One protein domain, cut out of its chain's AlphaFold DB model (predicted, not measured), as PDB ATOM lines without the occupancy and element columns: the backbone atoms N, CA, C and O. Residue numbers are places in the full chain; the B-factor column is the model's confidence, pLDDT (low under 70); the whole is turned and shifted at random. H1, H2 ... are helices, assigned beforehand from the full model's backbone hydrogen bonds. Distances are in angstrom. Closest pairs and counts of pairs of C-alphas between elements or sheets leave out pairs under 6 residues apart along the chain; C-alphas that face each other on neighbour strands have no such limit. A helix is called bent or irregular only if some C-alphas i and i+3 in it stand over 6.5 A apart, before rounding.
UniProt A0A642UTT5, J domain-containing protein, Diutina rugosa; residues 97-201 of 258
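What this domain is: This is residues 97 to 201 of the 258 residues of the protein "J domain-containing protein" of Diutina rugosa (UniProt A0A642UTT5). Three helices, H2, H3 and H4, make a small core in which H2 packs on both H3 and H4, and a long bent helix, H5, runs past it. The first arm of H5, H5a, lies beside one end of this core, and after the bend the second arm, H5b, passes the first residue of H4 and runs away from the body, so that residues 186 to 201 stick out; H1 makes a corner with H2. The printed part has 105 residues with five named helices, H1 to H5 in that order, and no named strand: its class is all helix. It is loose, with a radius of gyration of the C-alphas of 16.0 A, and elongated, spanning 56 by 34 by 21 A.

How they stand to each other: H1, residues 97 to 105, and H2, residues 109 to 121, are close but not clearly touching, about perpendicular at 80 degrees; their closest C-alphas, of Tyr 105 and Glu 111, are 6.1 A apart. With residues 115 to 119 alone H2 touches H3, residues 126 to 132, at a steep tilt of 66 degrees, opposite ways; the closest C-alphas, of Phe 119 and Phe 126, are 6.4 A apart. With residues 112 to 116 alone it touches H4, residues 140 to 156, about perpendicular at 77 degrees; the closest C-alphas, of Ala 112 and Ile 149, are 6.8 A apart. H3 and H4 are near each other, with 10 pairs of C-alphas within 10 A. H5, residues 161 to 201, was assigned as one helix by its hydrogen bonds but is bent: C-alphas 172 and 175 are 8.1 A apart, and its arms H5a and H5b are about perpendicular at 76 degrees. H5a is close to but not clearly touching H3, with the closest C-alphas, of Phe 126 and Trp 167, 7.4 A apart. H5b is close to but not clearly touching H4, with the closest C-alphas, of Glu 140 and Val 178, 7.4 A apart. Every O i to N i+4 pair is within hydrogen-bond range in H1, H2, H4, H5a and H5b; in H3 1 of 3 is, beside 4 of 4 O i to N i+3 pairs.

Where its parts are: H1 has 9 residues and begins with C-alpha 97 at (208.339, 265.231, 236.559). From first to last C-alpha H2 measures 18.2 A and H4 24.8 A; H3, between them, has 7 residues. H5a, residues 161 to 172, measures 16.6 A. H5b, residues 175 to 201, measures 39.0 A, from C-alpha 175 at (229.536, 240.294, 246.933) to C-alpha 201 at (203.330, 260.911, 267.169).

The domain as a whole: The two C-alphas farthest apart, of Gly 158 and Gly 201, are 55.8 A apart. Without residues 186 to 201, which stand free, the body spans 41 by 32 by 18 A. The printed part has no cut and no long link. Its mean pLDDT is 88.3, and residue 201 alone is under 70.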
ATOM      1  N   SER A  97     207.156 264.626 237.184       83.25
ATOM      2  CA  SER A  97     208.339 265.231 236.559       83.25
ATOM      3  C   SER A  97     209.644 264.543 236.975       83.25
ATOM      4  O   SER A  97     210.565 264.458 236.166       83.25
ATOM      5  N   ILE A  98     209.736 264.044 238.215       84.19
ATOM      6  CA  ILE A  98     210.894 263.260 238.677       84.19
ATOM      7  C   ILE A  98     210.966 261.928 237.925       84.19
ATOM      8  O   ILE A  98     212.043 261.524 237.496       84.19
ATOM      9  N   GLU A  99     209.831 261.252 237.757       87.94
ATOM     10  CA  GLU A  99     209.770 259.956 237.080       87.94
ATOM     11  C   GLU A  99     210.036 260.082 235.570       87.94
ATOM     12  O   GLU A  99     210.712 259.237 234.990       87.94
ATOM     13  N   GLU A 100     209.571 261.154 234.928       86.50
ATOM     14  CA  GLU A 100     209.924 261.471 233.538       86.50
ATOM     15  C   GLU A 100     211.428 261.708 233.375       86.50
ATOM     16  O   GLU A 100     212.049 261.129 232.484       86.50
ATOM     17  N   ASP A 101     212.034 262.507 234.257       85.88
ATOM     18  CA  ASP A 101     213.478 262.762 234.239       85.88
ATOM     19  C   ASP A 101     214.274 261.470 234.479       85.88
ATOM     20  O   ASP A 101     215.227 261.189 233.753       85.88
ATOM     21  N   ARG A 102     213.818 260.617 235.406       88.50
ATOM     22  CA  ARG A 102     214.379 259.279 235.626       88.50
ATOM     23  C   ARG A 102     214.321 258.420 234.364       88.50
ATOM     24  O   ARG A 102     215.312 257.776 234.038       88.50
ATOM     25  N   ARG A 103     213.189 258.397 233.656       88.75
ATOM     26  CA  ARG A 103     213.022 257.604 232.423       88.75
ATOM     27  C   ARG A 103     213.907 258.083 231.281       88.75
ATOM     28  O   ARG A 103     214.336 257.263 230.479       88.75
ATOM     29  N   LEU A 104     214.137 259.390 231.189       88.69
ATOM     30  CA  LEU A 104     215.011 259.966 230.169       88.69
ATOM     31  C   LEU A 104     216.488 259.728 230.488       88.69
ATOM     32  O   LEU A 104     217.275 259.507 229.574       88.69
ATOM     33  N   TYR A 105     216.852 259.776 231.769       88.62
ATOM     34  CA  TYR A 105     218.236 259.662 232.209       88.62
ATOM     35  C   TYR A 105     218.709 258.203 232.319       88.62
ATOM     36  O   TYR A 105     219.756 257.854 231.777       88.62
ATOM     37  N   VAL A 106     217.951 257.329 232.989       89.31
ATOM     38  CA  VAL A 106     218.369 255.941 233.250       89.31
ATOM     39  C   VAL A 106     218.393 255.129 231.950       89.31
ATOM     40  O   VAL A 106     217.376 254.964 231.284       89.31
ATOM     41  N   GLY A 107     219.554 254.570 231.618       84.94
ATOM     42  CA  GLY A 107     219.817 253.806 230.400       84.94
ATOM     43  C   GLY A 107     220.250 254.658 229.204       84.94
ATOM     44  O   GLY A 107     220.471 254.103 228.130       84.94
ATOM     45  N   SER A 108     220.373 255.977 229.371       89.56
ATOM     46  CA  SER A 108     220.839 256.885 228.319       89.56
ATOM     47  C   SER A 108     222.366 256.872 228.165       89.56
ATOM     48  O   SER A 108     223.104 256.431 229.049       89.56
ATOM     49  N   GLU A 109     222.859 257.414 227.046       87.56
ATOM     50  CA  GLU A 109     224.295 257.680 226.888       87.56
ATOM     51  C   GLU A 109     224.813 258.714 227.897       87.56
ATOM     52  O   GLU A 109     225.979 258.646 228.286       87.56
ATOM     53  N   GLU A 110     223.965 259.657 228.325       86.19
ATOM     54  CA  GLU A 110     224.324 260.681 229.311       86.19
ATOM     55  C   GLU A 110     224.680 260.037 230.649       86.19
ATOM     56  O   GLU A 110     225.723 260.341 231.221       86.19
ATOM     57  N   GLU A 111     223.877 259.070 231.098       91.50
ATOM     58  CA  GLU A 111     224.169 258.334 232.322       91.50
ATOM     59  C   GLU A 111     225.491 257.565 232.219       91.50
ATOM     60  O   GLU A 111     226.286 257.588 233.156       91.50
ATOM     61  N   ALA A 112     225.753 256.894 231.094       89.75
ATOM     62  CA  ALA A 112     227.001 256.157 230.912       89.75
ATOM     63  C   ALA A 112     228.228 257.084 230.986       89.75
ATOM     64  O   ALA A 112     229.221 256.732 231.624       89.75
ATOM     65  N   ARG A 113     228.145 258.282 230.394       89.31
ATOM     66  CA  ARG A 113     229.206 259.300 230.482       89.31
ATOM     67  C   ARG A 113     229.376 259.803 231.912       89.31
ATOM     68  O   ARG A 113     230.486 259.751 232.434       89.31
ATOM     69  N   ASP A 114     228.284 260.182 232.575       90.94
ATOM     70  CA  ASP A 114     228.320 260.664 233.961       90.94
ATOM     71  C   ASP A 114     228.874 259.594 234.920       90.94
ATOM     72  O   ASP A 114     229.632 259.923 235.837       90.94
ATOM     73  N   ILE A 115     228.560 258.308 234.707       91.44
ATOM     74  CA  ILE A 115     229.139 257.187 235.462       91.44
ATOM     75  C   ILE A 115     230.663 257.188 235.350       91.44
ATOM     76  O   ILE A 115     231.353 257.108 236.368       91.44
ATOM     77  N   ILE A 116     231.196 257.272 234.132       91.12
ATOM     78  CA  ILE A 116     232.635 257.171 233.888       91.12
ATOM     79  C   ILE A 116     233.373 258.420 234.343       91.12
ATOM     80  O   ILE A 116     234.394 258.299 235.019       91.12
ATOM     81  N   ASP A 117     232.835 259.602 234.065       89.56
ATOM     82  CA  ASP A 117     233.436 260.862 234.494       89.56
ATOM     83  C   ASP A 117     233.549 260.920 236.020       89.56
ATOM     84  O   ASP A 117     234.610 261.253 236.558       89.56
ATOM     85  N   ASN A 118     232.497 260.512 236.742       90.69
ATOM     86  CA  ASN A 118     232.549 260.426 238.200       90.69
ATOM     87  C   ASN A 118     233.477 259.301 238.677       90.69
ATOM     88  O   ASN A 118     234.199 259.483 239.656       90.69
ATOM     89  N   PHE A 119     233.510 258.157 237.995       91.00
ATOM     90  CA  PHE A 119     234.400 257.055 238.358       91.00
ATOM     91  C   PHE A 119     235.877 257.449 238.253       91.00
ATOM     92  O   PHE A 119     236.661 257.147 239.153       91.00
ATOM     93  N   VAL A 120     236.249 258.172 237.193       89.75
ATOM     94  CA  VAL A 120     237.596 258.726 237.015       89.75
ATOM     95  C   VAL A 120     237.874 259.814 238.048       89.75
ATOM     96  O   VAL A 120     238.935 259.804 238.669       89.75
ATOM     97  N   TYR A 121     236.914 260.714 238.276       88.75
ATOM     98  CA  TYR A 121     237.048 261.802 239.245       88.75
ATOM     99  C   TYR A 121     237.282 261.301 240.679       88.75
ATOM    100  O   TYR A 121     238.062 261.898 241.416       88.75
ATOM    101  N   TYR A 122     236.643 260.196 241.068       89.06
ATOM    102  CA  TYR A 122     236.806 259.564 242.384       89.06
ATOM    103  C   TYR A 122     237.838 258.426 242.397       89.06
ATOM    104  O   TYR A 122     237.750 257.526 243.232       89.06
ATOM    105  N   GLU A 123     238.807 258.441 241.476       87.25
ATOM    106  CA  GLU A 123     239.950 257.514 241.452       87.25
ATOM    107  C   GLU A 123     239.564 256.016 241.453       87.25
ATOM    108  O   GLU A 123     240.306 255.152 241.928       87.25
ATOM    109  N   GLY A 124     238.394 255.682 240.908       86.62
ATOM    110  CA  GLY A 124     237.888 254.315 240.835       86.62
ATOM    111  C   GLY A 124     237.068 253.842 242.041       86.62
ATOM    112  O   GLY A 124     236.837 252.635 242.183       86.62
ATOM    113  N   ASP A 125     236.611 254.742 242.921       88.50
ATOM    114  CA  ASP A 125     235.672 254.378 243.991       88.50
ATOM    115  C   ASP A 125     234.245 254.172 243.456       88.50
ATOM    116  O   ASP A 125     233.422 255.083 243.375       88.50
ATOM    117  N   PHE A 126     233.937 252.919 243.131       90.19
ATOM    118  CA  PHE A 126     232.645 252.518 242.581       90.19
ATOM    119  C   PHE A 126     231.448 252.803 243.501       90.19
ATOM    120  O   PHE A 126     230.367 253.129 243.020       90.19
ATOM    121  N   LEU A 127     231.602 252.698 244.828       89.75
ATOM    122  CA  LEU A 127     230.468 252.916 245.736       89.75
ATOM    123  C   LEU A 127     230.050 254.387 245.780       89.75
ATOM    124  O   LEU A 127     228.882 254.680 246.029       89.75
ATOM    125  N   ARG A 128     230.987 255.295 245.489       88.50
ATOM    126  CA  ARG A 128     230.726 256.732 245.432       88.50
ATOM    127  C   ARG A 128     229.738 257.099 244.328       88.50
ATOM    128  O   ARG A 128     229.008 258.074 244.473       88.50
ATOM    129  N   LEU A 129     229.658 256.290 243.272       89.81
ATOM    130  CA  LEU A 129     228.735 256.509 242.160       89.81
ATOM    131  C   LEU A 129     227.272 256.524 242.625       89.81
ATOM    132  O   LEU A 129     226.520 257.407 242.232       89.81
ATOM    133  N   PHE A 130     226.886 255.635 243.543       90.44
ATOM    134  CA  PHE A 130     225.513 255.560 244.075       90.44
ATOM    135  C   PHE A 130     225.141 256.729 244.993       90.44
ATOM    136  O   PHE A 130     223.984 256.875 245.367       90.44
ATOM    137  N   GLU A 131     226.112 257.550 245.390       87.06
ATOM    138  CA  GLU A 131     225.854 258.759 246.172       87.06
ATOM    139  C   GLU A 131     225.755 260.014 245.298       87.06
ATOM    140  O   GLU A 131     225.171 261.012 245.721       87.06
ATOM    141  N   VAL A 132     226.356 259.986 244.106       87.88
ATOM    142  CA  VAL A 132     226.554 261.176 243.268       87.88
ATOM    143  C   VAL A 132     225.669 261.160 242.027       87.88
ATOM    144  O   VAL A 132     225.223 262.217 241.582       87.88
ATOM    145  N   ILE A 133     225.391 259.978 241.475       90.25
ATOM    146  CA  ILE A 133     224.667 259.848 240.215       90.25
ATOM    147  C   ILE A 133     223.159 260.034 240.432       90.25
ATOM    148  O   ILE A 133     222.578 259.385 241.309       90.25
ATOM    149  N   PRO A 134     222.499 260.895 239.633       87.25
ATOM    150  CA  PRO A 134     221.055 261.078 239.691       87.25
ATOM    151  C   PRO A 134     220.287 259.768 239.503       87.25
ATOM    152  O   PRO A 134     220.646 258.940 238.670       87.25
ATOM    153  N   HIS A 135     219.199 259.602 240.259       86.75
ATOM    154  CA  HIS A 135     218.271 258.464 240.152       86.75
ATOM    155  C   HIS A 135     218.903 257.071 240.344       86.75
ATOM    156  O   HIS A 135     218.258 256.060 240.060       86.75
ATOM    157  N   LEU A 136     220.138 257.001 240.851       88.94
ATOM    158  CA  LEU A 136     220.842 255.751 241.106       88.94
ATOM    159  C   LEU A 136     220.699 255.343 242.575       88.94
ATOM    160  O   LEU A 136     221.516 255.677 243.427       88.94
ATOM    161  N   GLU A 137     219.650 254.583 242.871       86.38
ATOM    162  CA  GLU A 137     219.487 253.955 244.183       86.38
ATOM    163  C   GLU A 137     220.324 252.683 244.279       86.38
ATOM    164  O   GLU A 137     220.470 251.944 243.305       86.38
ATOM    165  N   PHE A 138     220.860 252.395 245.463       89.25
ATOM    166  CA  PHE A 138     221.639 251.182 245.681       89.25
ATOM    167  C   PHE A 138     220.713 249.966 245.848       89.25
ATOM    168  O   PHE A 138     220.185 249.710 246.934       89.25
ATOM    169  N   THR A 139     220.544 249.199 244.773       89.12
ATOM    170  CA  THR A 139     219.852 247.904 244.732       89.12
ATOM    171  C   THR A 139     220.766 246.864 244.083       89.12
ATOM    172  O   THR A 139     221.782 247.213 243.485       89.12
ATOM    173  N   GLU A 140     220.455 245.571 244.218       87.81
ATOM    174  CA  GLU A 140     221.266 244.521 243.574       87.81
ATOM    175  C   GLU A 140     221.247 244.660 242.043       87.81
ATOM    176  O   GLU A 140     222.294 244.611 241.402       87.81
ATOM    177  N   GLU A 141     220.076 244.941 241.471       88.75
ATOM    178  CA  GLU A 141     219.886 245.109 240.026       88.75
ATOM    179  C   GLU A 141     220.589 246.360 239.482       88.75
ATOM    180  O   GLU A 141     221.233 246.319 238.429       88.75
ATOM    181  N   SER A 142     220.490 247.491 240.192       88.69
ATOM    182  CA  SER A 142     221.149 248.727 239.767       88.69
ATOM    183  C   SER A 142     222.667 248.606 239.870       88.69
ATOM    184  O   SER A 142     223.377 249.091 238.988       88.69
ATOM    185  N   GLU A 143     223.166 247.911 240.897       92.31
ATOM    186  CA  GLU A 143     224.589 247.650 241.072       92.31
ATOM    187  C   GLU A 143     225.150 246.783 239.955       92.31
ATOM    188  O   GLU A 143     226.184 247.129 239.386       92.31
ATOM    189  N   GLU A 144     224.445 245.714 239.584       91.38
ATOM    190  CA  GLU A 144     224.801 244.869 238.445       91.38
ATOM    191  C   GLU A 144     224.854 245.651 237.136       91.38
ATOM    192  O   GLU A 144     225.818 245.525 236.376       91.38
ATOM    193  N   ARG A 145     223.859 246.503 236.887       92.56
ATOM    194  CA  ARG A 145     223.802 247.320 235.676       92.56
ATOM    195  C   ARG A 145     224.976 248.294 235.587       92.56
ATOM    196  O   ARG A 145     225.669 248.315 234.572       92.56
ATOM    197  N   VAL A 146     225.223 249.074 236.641       92.38
ATOM    198  CA  VAL A 146     226.324 250.053 236.666       92.38
ATOM    199  C   VAL A 146     227.680 249.349 236.626       92.38
ATOM    200  O   VAL A 146     228.585 249.813 235.941       92.38
ATOM    201  N   PHE A 147     227.814 248.192 237.280       93.25
ATOM    202  CA  PHE A 147     229.022 247.368 237.203       93.25
ATOM    203  C   PHE A 147     229.339 246.968 235.756       93.25
ATOM    204  O   PHE A 147     230.478 247.124 235.323       93.25
ATOM    205  N   ASN A 148     228.338 246.506 235.000       92.38
ATOM    206  CA  ASN A 148     228.516 246.108 233.603       92.38
ATOM    207  C   ASN A 148     228.871 247.302 232.700       92.38
ATOM    208  O   ASN A 148     229.705 247.156 231.808       92.38
ATOM    209  N   ILE A 149     228.280 248.480 232.943       91.62
ATOM    210  CA  ILE A 149     228.623 249.719 232.221       91.62
ATOM    211  C   ILE A 149     230.093 250.070 232.461       91.62
ATOM    212  O   ILE A 149     230.851 250.247 231.512       91.62
ATOM    213  N   VAL A 150     230.516 250.109 233.727       91.50
ATOM    214  CA  VAL A 150     231.900 250.425 234.095       91.50
ATOM    215  C   VAL A 150     232.870 249.394 233.514       91.50
ATOM    216  O   VAL A 150     233.882 249.775 232.939       91.50
ATOM    217  N   GLU A 151     232.566 248.096 233.587       91.38
ATOM    218  CA  GLU A 151     233.424 247.050 233.011       91.38
ATOM    219  C   GLU A 151     233.569 247.192 231.485       91.38
ATOM    220  O   GLU A 151     234.681 247.083 230.963       91.38
ATOM    221  N   ALA A 152     232.478 247.495 230.775       90.56
ATOM    222  CA  ALA A 152     232.491 247.702 229.330       90.56
ATOM    223  C   ALA A 152     233.282 248.955 228.918       90.56
ATOM    224  O   ALA A 152     234.029 248.918 227.941       90.56
ATOM    225  N   GLU A 153     233.147 250.055 229.656       88.69
ATOM    226  CA  GLU A 153     233.827 251.314 229.346       88.69
ATOM    227  C   GLU A 153     235.305 251.302 229.756       88.69
ATOM    228  O   GLU A 153     236.146 251.793 229.005       88.69
ATOM    229  N   ILE A 154     235.671 250.655 230.870       88.06
ATOM    230  CA  ILE A 154     237.081 250.422 231.237       88.06
ATOM    231  C   ILE A 154     237.795 249.598 230.155       88.06
ATOM    232  O   ILE A 154     238.973 249.818 229.891       88.06
ATOM    233  N   ALA A 155     237.109 248.651 229.507       85.06
ATOM    234  CA  ALA A 155     237.706 247.881 228.417       85.06
ATOM    235  C   ALA A 155     238.005 248.741 227.173       85.06
ATOM    236  O   ALA A 155     238.928 248.427 226.420       85.06
ATOM    237  N   LYS A 156     237.243 249.821 226.960       85.94
ATOM    238  CA  LYS A 156     237.443 250.773 225.855       85.94
ATOM    239  C   LYS A 156     238.475 251.847 226.198       85.94
ATOM    240  O   LYS A 156     239.234 252.273 225.329       85.94
ATOM    241  N   LEU A 157     238.492 252.297 227.452       77.75
ATOM    242  CA  LEU A 157     239.300 253.413 227.929       77.75
ATOM    243  C   LEU A 157     240.580 252.908 228.606       77.75
ATOM    244  O   LEU A 157     240.548 252.207 229.612       77.75
ATOM    245  N   GLY A 158     241.741 253.321 228.097       78.38
ATOM    246  CA  GLY A 158     243.039 253.035 228.716       78.38
ATOM    247  C   GLY A 158     243.272 253.844 229.998       78.38
ATOM    248  O   GLY A 158     244.023 254.815 229.984       78.38
ATOM    249  N   LEU A 159     242.618 253.464 231.097       82.56
ATOM    250  CA  LEU A 159     242.683 254.165 232.386       82.56
ATOM    251  C   LEU A 159     244.017 253.968 233.129       82.56
ATOM    252  O   LEU A 159     244.754 253.005 232.910       82.56
ATOM    253  N   SER A 160     244.304 254.883 234.064       84.94
ATOM    254  CA  SER A 160     245.492 254.826 234.928       84.94
ATOM    255  C   SER A 160     245.545 253.537 235.763       84.94
ATOM    256  O   SER A 160     244.527 253.033 236.246       84.94
ATOM    257  N   LYS A 161     246.763 253.033 236.008       85.06
ATOM    258  CA  LYS A 161     247.020 251.821 236.810       85.06
ATOM    259  C   LYS A 161     246.459 251.910 238.234       85.06
ATOM    260  O   LYS A 161     246.092 250.886 238.807       85.06
ATOM    261  N   GLU A 162     246.401 253.108 238.807       86.81
ATOM    262  CA  GLU A 162     245.893 253.343 240.166       86.81
ATOM    263  C   GLU A 162     244.385 253.083 240.252       86.81
ATOM    264  O   GLU A 162     243.941 252.312 241.109       86.81
ATOM    265  N   ILE A 163     243.631 253.626 239.293       87.62
ATOM    266  CA  ILE A 163     242.181 253.441 239.146       87.62
ATOM    267  C   ILE A 163     241.867 251.958 238.920       87.62
ATOM    268  O   ILE A 163     241.021 251.380 239.604       87.62
ATOM    269  N   LEU A 164     242.610 251.300 238.023       86.69
ATOM    270  CA  LEU A 164     242.442 249.870 237.743       86.69
ATOM    271  C   LEU A 164     242.703 248.991 238.977       86.69
ATOM    272  O   LEU A 164     242.009 247.999 239.195       86.69
ATOM    273  N   ASN A 165     243.668 249.355 239.827       90.25
ATOM    274  CA  ASN A 165     243.934 248.626 241.067       90.25
ATOM    275  C   ASN A 165     242.787 248.777 242.079       90.25
ATOM    276  O   ASN A 165     242.409 247.805 242.736       90.25
ATOM    277  N   GLN A 166     242.213 249.977 242.217       89.50
ATOM    278  CA  GLN A 166     241.031 250.179 243.063       89.50
ATOM    279  C   GLN A 166     239.823 249.400 242.536       89.50
ATOM    280  O   GLN A 166     239.155 248.705 243.310       89.50
ATOM    281  N   TRP A 167     239.615 249.421 241.219       90.56
ATOM    282  CA  TRP A 167     238.570 248.652 240.556       90.56
ATOM    283  C   TRP A 167     238.690 247.148 240.831       90.56
ATOM    284  O   TRP A 167     237.740 246.512 241.288       90.56
ATOM    285  N   GLU A 168     239.884 246.578 240.666       90.06
ATOM    286  CA  GLU A 168     240.143 245.161 240.931       90.06
ATOM    287  C   GLU A 168     239.928 244.778 242.406       90.06
ATOM    288  O   GLU A 168     239.393 243.707 242.718       90.06
ATOM    289  N   LYS A 169     240.274 245.665 243.350       90.88
ATOM    290  CA  LYS A 169     239.956 245.465 244.775       90.88
ATOM    291  C   LYS A 169     238.447 245.429 245.012       90.88
ATOM    292  O   LYS A 169     237.969 244.590 245.787       90.88
ATOM    293  N   TYR A 170     237.690 246.328 244.380       90.56
ATOM    294  CA  TYR A 170     236.231 246.314 244.466       90.56
ATOM    295  C   TYR A 170     235.666 245.023 243.870       90.56
ATOM    296  O   TYR A 170     234.957 244.305 244.571       90.56
ATOM    297  N   ARG A 171     236.075 244.655 242.651       91.31
ATOM    298  CA  ARG A 171     235.641 243.446 241.935       91.31
ATOM    299  C   ARG A 171     235.772 242.178 242.780       91.31
ATOM    300  O   ARG A 171     234.816 241.415 242.909       91.31
ATOM    301  N   LYS A 172     236.918 241.991 243.443       91.25
ATOM    302  CA  LYS A 172     237.169 240.840 244.334       91.25
ATOM    303  C   LYS A 172     236.299 240.839 245.591       91.25
ATOM    304  O   LYS A 172     235.952 239.777 246.101       91.25
ATOM    305  N   SER A 173     235.950 242.016 246.107       91.31
ATOM    306  CA  SER A 173     235.187 242.180 247.354       91.31
ATOM    307  C   SER A 173     233.702 242.510 247.147       91.31
ATOM    308  O   SER A 173     232.982 242.711 248.131       91.31
ATOM    309  N   ARG A 174     233.227 242.512 245.893       90.62
ATOM    310  CA  ARG A 174     231.898 242.974 245.465       90.62
ATOM    311  C   ARG A 174     230.762 242.350 246.269       90.62
ATOM    312  O   ARG A 174     230.064 243.058 246.986       90.62
ATOM    313  N   LYS A 175     230.636 241.017 246.256       88.38
ATOM    314  CA  LYS A 175     229.536 240.294 246.933       88.38
ATOM    315  C   LYS A 175     229.413 240.647 248.421       88.38
ATOM    316  O   LYS A 175     228.317 240.868 248.931       88.38
ATOM    317  N   THR A 176     230.541 240.740 249.123       90.44
ATOM    318  CA  THR A 176     230.560 241.088 250.551       90.44
ATOM    319  C   THR A 176     230.221 242.562 250.775       90.44
ATOM    320  O   THR A 176     229.470 242.876 251.701       90.44
ATOM    321  N   LYS A 177     230.745 243.469 249.937       88.38
ATOM    322  CA  LYS A 177     230.456 244.909 250.021       88.38
ATOM    323  C   LYS A 177     228.983 245.209 249.744       88.38
ATOM    324  O   LYS A 177     228.378 245.912 250.552       88.38
ATOM    325  N   VAL A 178     228.403 244.618 248.697       89.88
ATOM    326  CA  VAL A 178     226.981 244.760 248.339       89.88
ATOM    327  C   VAL A 178     226.094 244.296 249.491       89.88
ATOM    328  O   VAL A 178     225.304 245.077 250.016       89.88
ATOM    329  N   LYS A 179     226.317 243.079 250.008       90.06
ATOM    330  CA  LYS A 179     225.557 242.555 251.156       90.06
ATOM    331  C   LYS A 179     225.658 243.452 252.395       90.06
ATOM    332  O   LYS A 179     224.671 243.656 253.105       90.06
ATOM    333  N   ARG A 180     226.851 243.987 252.684       91.38
ATOM    334  CA  ARG A 180     227.064 244.910 253.812       91.38
ATOM    335  C   ARG A 180     226.303 246.219 253.612       91.38
ATOM    336  O   ARG A 180     225.723 246.719 254.574       91.38
ATOM    337  N   MET A 181     226.306 246.755 252.396       89.31
ATOM    338  CA  MET A 181     225.629 248.004 252.062       89.31
ATOM    339  C   MET A 181     224.109 247.855 252.142       89.31
ATOM    340  O   MET A 181     223.469 248.630 252.843       89.31
ATOM    341  N   LEU A 182     223.543 246.787 251.571       90.31
ATOM    342  CA  LEU A 182     222.111 246.479 251.687       90.31
ATOM    343  C   LEU A 182     221.670 246.354 253.147       90.31
ATOM    344  O   LEU A 182     220.642 246.896 253.545       90.31
ATOM    345  N   LYS A 183     222.480 245.698 253.988       92.25
ATOM    346  CA  LYS A 183     222.202 245.608 255.427       92.25
ATOM    347  C   LYS A 183     222.232 246.979 256.113       92.25
ATOM    348  O   LYS A 183     221.425 247.215 257.010       92.25
ATOM    349  N   LYS A 184     223.163 247.858 255.726       91.69
ATOM    350  CA  LYS A 184     223.272 249.225 256.257       91.69
ATOM    351  C   LYS A 184     222.045 250.054 255.865       91.69
ATOM    352  O   LYS A 184     221.394 250.590 256.754       91.69
ATOM    353  N   LEU A 185     221.671 250.046 254.588       88.69
ATOM    354  CA  LEU A 185     220.491 250.752 254.077       88.69
ATOM    355  C   LEU A 185     219.198 250.239 254.717       88.69
ATOM    356  O   LEU A 185     218.366 251.027 255.151       88.69
ATOM    357  N   ALA A 186     219.055 248.921 254.889       90.00
ATOM    358  CA  ALA A 186     217.907 248.342 255.586       90.00
ATOM    359  C   ALA A 186     217.827 248.774 257.061       90.00
ATOM    360  O   ALA A 186     216.734 248.873 257.622       90.00
ATOM    361  N   LYS A 187     218.971 249.012 257.714       93.06
ATOM    362  CA  LYS A 187     219.010 249.546 259.080       93.06
ATOM    363  C   LYS A 187     218.608 251.021 259.102       93.06
ATOM    364  O   LYS A 187     217.751 251.385 259.899       93.06
ATOM    365  N   GLU A 188     219.171 251.831 258.209       90.38
ATOM    366  CA  GLU A 188     218.849 253.257 258.074       90.38
ATOM    367  C   GLU A 188     217.368 253.475 257.734       90.38
ATOM    368  O   GLU A 188     216.726 254.329 258.336       90.38
ATOM    369  N   ALA A 189     216.784 252.644 256.865       88.81
ATOM    370  CA  ALA A 189     215.358 252.688 256.541       88.81
ATOM    371  C   ALA A 189     214.469 252.413 257.766       88.81
ATOM    372  O   ALA A 189     213.489 253.120 257.996       88.81
ATOM    373  N   LYS A 190     214.835 251.428 258.600       91.69
ATOM    374  CA  LYS A 190     214.126 251.149 259.862       91.69
ATOM    375  C   LYS A 190     214.259 252.305 260.848       91.69
ATOM    376  O   LYS A 190     213.275 252.694 261.468       91.69
ATOM    377  N   GLU A 191     215.458 252.865 260.989       91.56
ATOM    378  CA  GLU A 191     215.695 254.033 261.841       91.56
ATOM    379  C   GLU A 191     214.864 255.238 261.356       91.56
ATOM    380  O   GLU A 191     214.161 255.857 262.158       91.56
ATOM    381  N   ALA A 192     214.821 255.501 260.048       86.19
ATOM    382  CA  ALA A 192     213.997 256.551 259.451       86.19
ATOM    383  C   ALA A 192     212.493 256.330 259.686       86.19
ATOM    384  O   ALA A 192     211.784 257.275 260.027       86.19
ATOM    385  N   GLU A 193     212.001 255.093 259.579       89.19
ATOM    386  CA  GLU A 193     210.606 254.761 259.882       89.19
ATOM    387  C   GLU A 193     210.274 255.016 261.360       89.19
ATOM    388  O   GLU A 193     209.233 255.596 261.680       89.19
ATOM    389  N   THR A 194     211.172 254.638 262.278       89.50
ATOM    390  CA  THR A 194     210.982 254.912 263.711       89.50
ATOM    391  C   THR A 194     210.984 256.408 264.014       89.50
ATOM    392  O   THR A 194     210.135 256.871 264.777       89.50
ATOM    393  N   LEU A 195     211.873 257.181 263.385       86.81
ATOM    394  CA  LEU A 195     211.912 258.636 263.518       86.81
ATOM    395  C   LEU A 195     210.658 259.283 262.931       86.81
ATOM    396  O   LEU A 195     210.070 260.145 263.576       86.81
ATOM    397  N   LYS A 196     210.196 258.832 261.761       87.00
ATOM    398  CA  LYS A 196     208.948 259.301 261.150       87.00
ATOM    399  C   LYS A 196     207.761 259.072 262.084       87.00
ATOM    400  O   LYS A 196     207.030 260.015 262.358       87.00
ATOM    401  N   LYS A 197     207.634 257.875 262.667       85.38
ATOM    402  CA  LYS A 197     206.607 257.564 263.680       85.38
ATOM    403  C   LYS A 197     206.714 258.456 264.921       85.38
ATOM    404  O   LYS A 197     205.699 258.875 265.465       85.38
ATOM    405  N   GLN A 198     207.929 258.777 265.372       80.38
ATOM    406  CA  GLN A 198     208.137 259.712 266.484       80.38
ATOM    407  C   GLN A 198     207.772 261.158 266.125       80.38
ATOM    408  O   GLN A 198     207.306 261.891 266.993       80.38
ATOM    409  N   ILE A 199     207.996 261.578 264.879       78.38
ATOM    410  CA  ILE A 199     207.616 262.903 264.376       78.38
ATOM    411  C   ILE A 199     206.093 262.992 264.236       78.38
ATOM    412  O   ILE A 199     205.500 263.944 264.725       78.38
ATOM    413  N   GLU A 200     205.452 261.978 263.653       70.69
ATOM    414  CA  GLU A 200     203.993 261.901 263.498       70.69
ATOM    415  C   GLU A 200     203.271 261.773 264.850       70.69
ATOM    416  O   GLU A 200     202.230 262.391 265.059       70.69
ATOM    417  N   GLY A 201     203.844 261.027 265.801       62.56
ATOM    418  CA  GLY A 201     203.330 260.911 267.169       62.56
ATOM    419  C   GLY A 201     203.547 262.164 268.025       62.56
ATOM    420  O   GLY A 201     202.825 262.382 268.999       62.56
TER     421      GLY A 201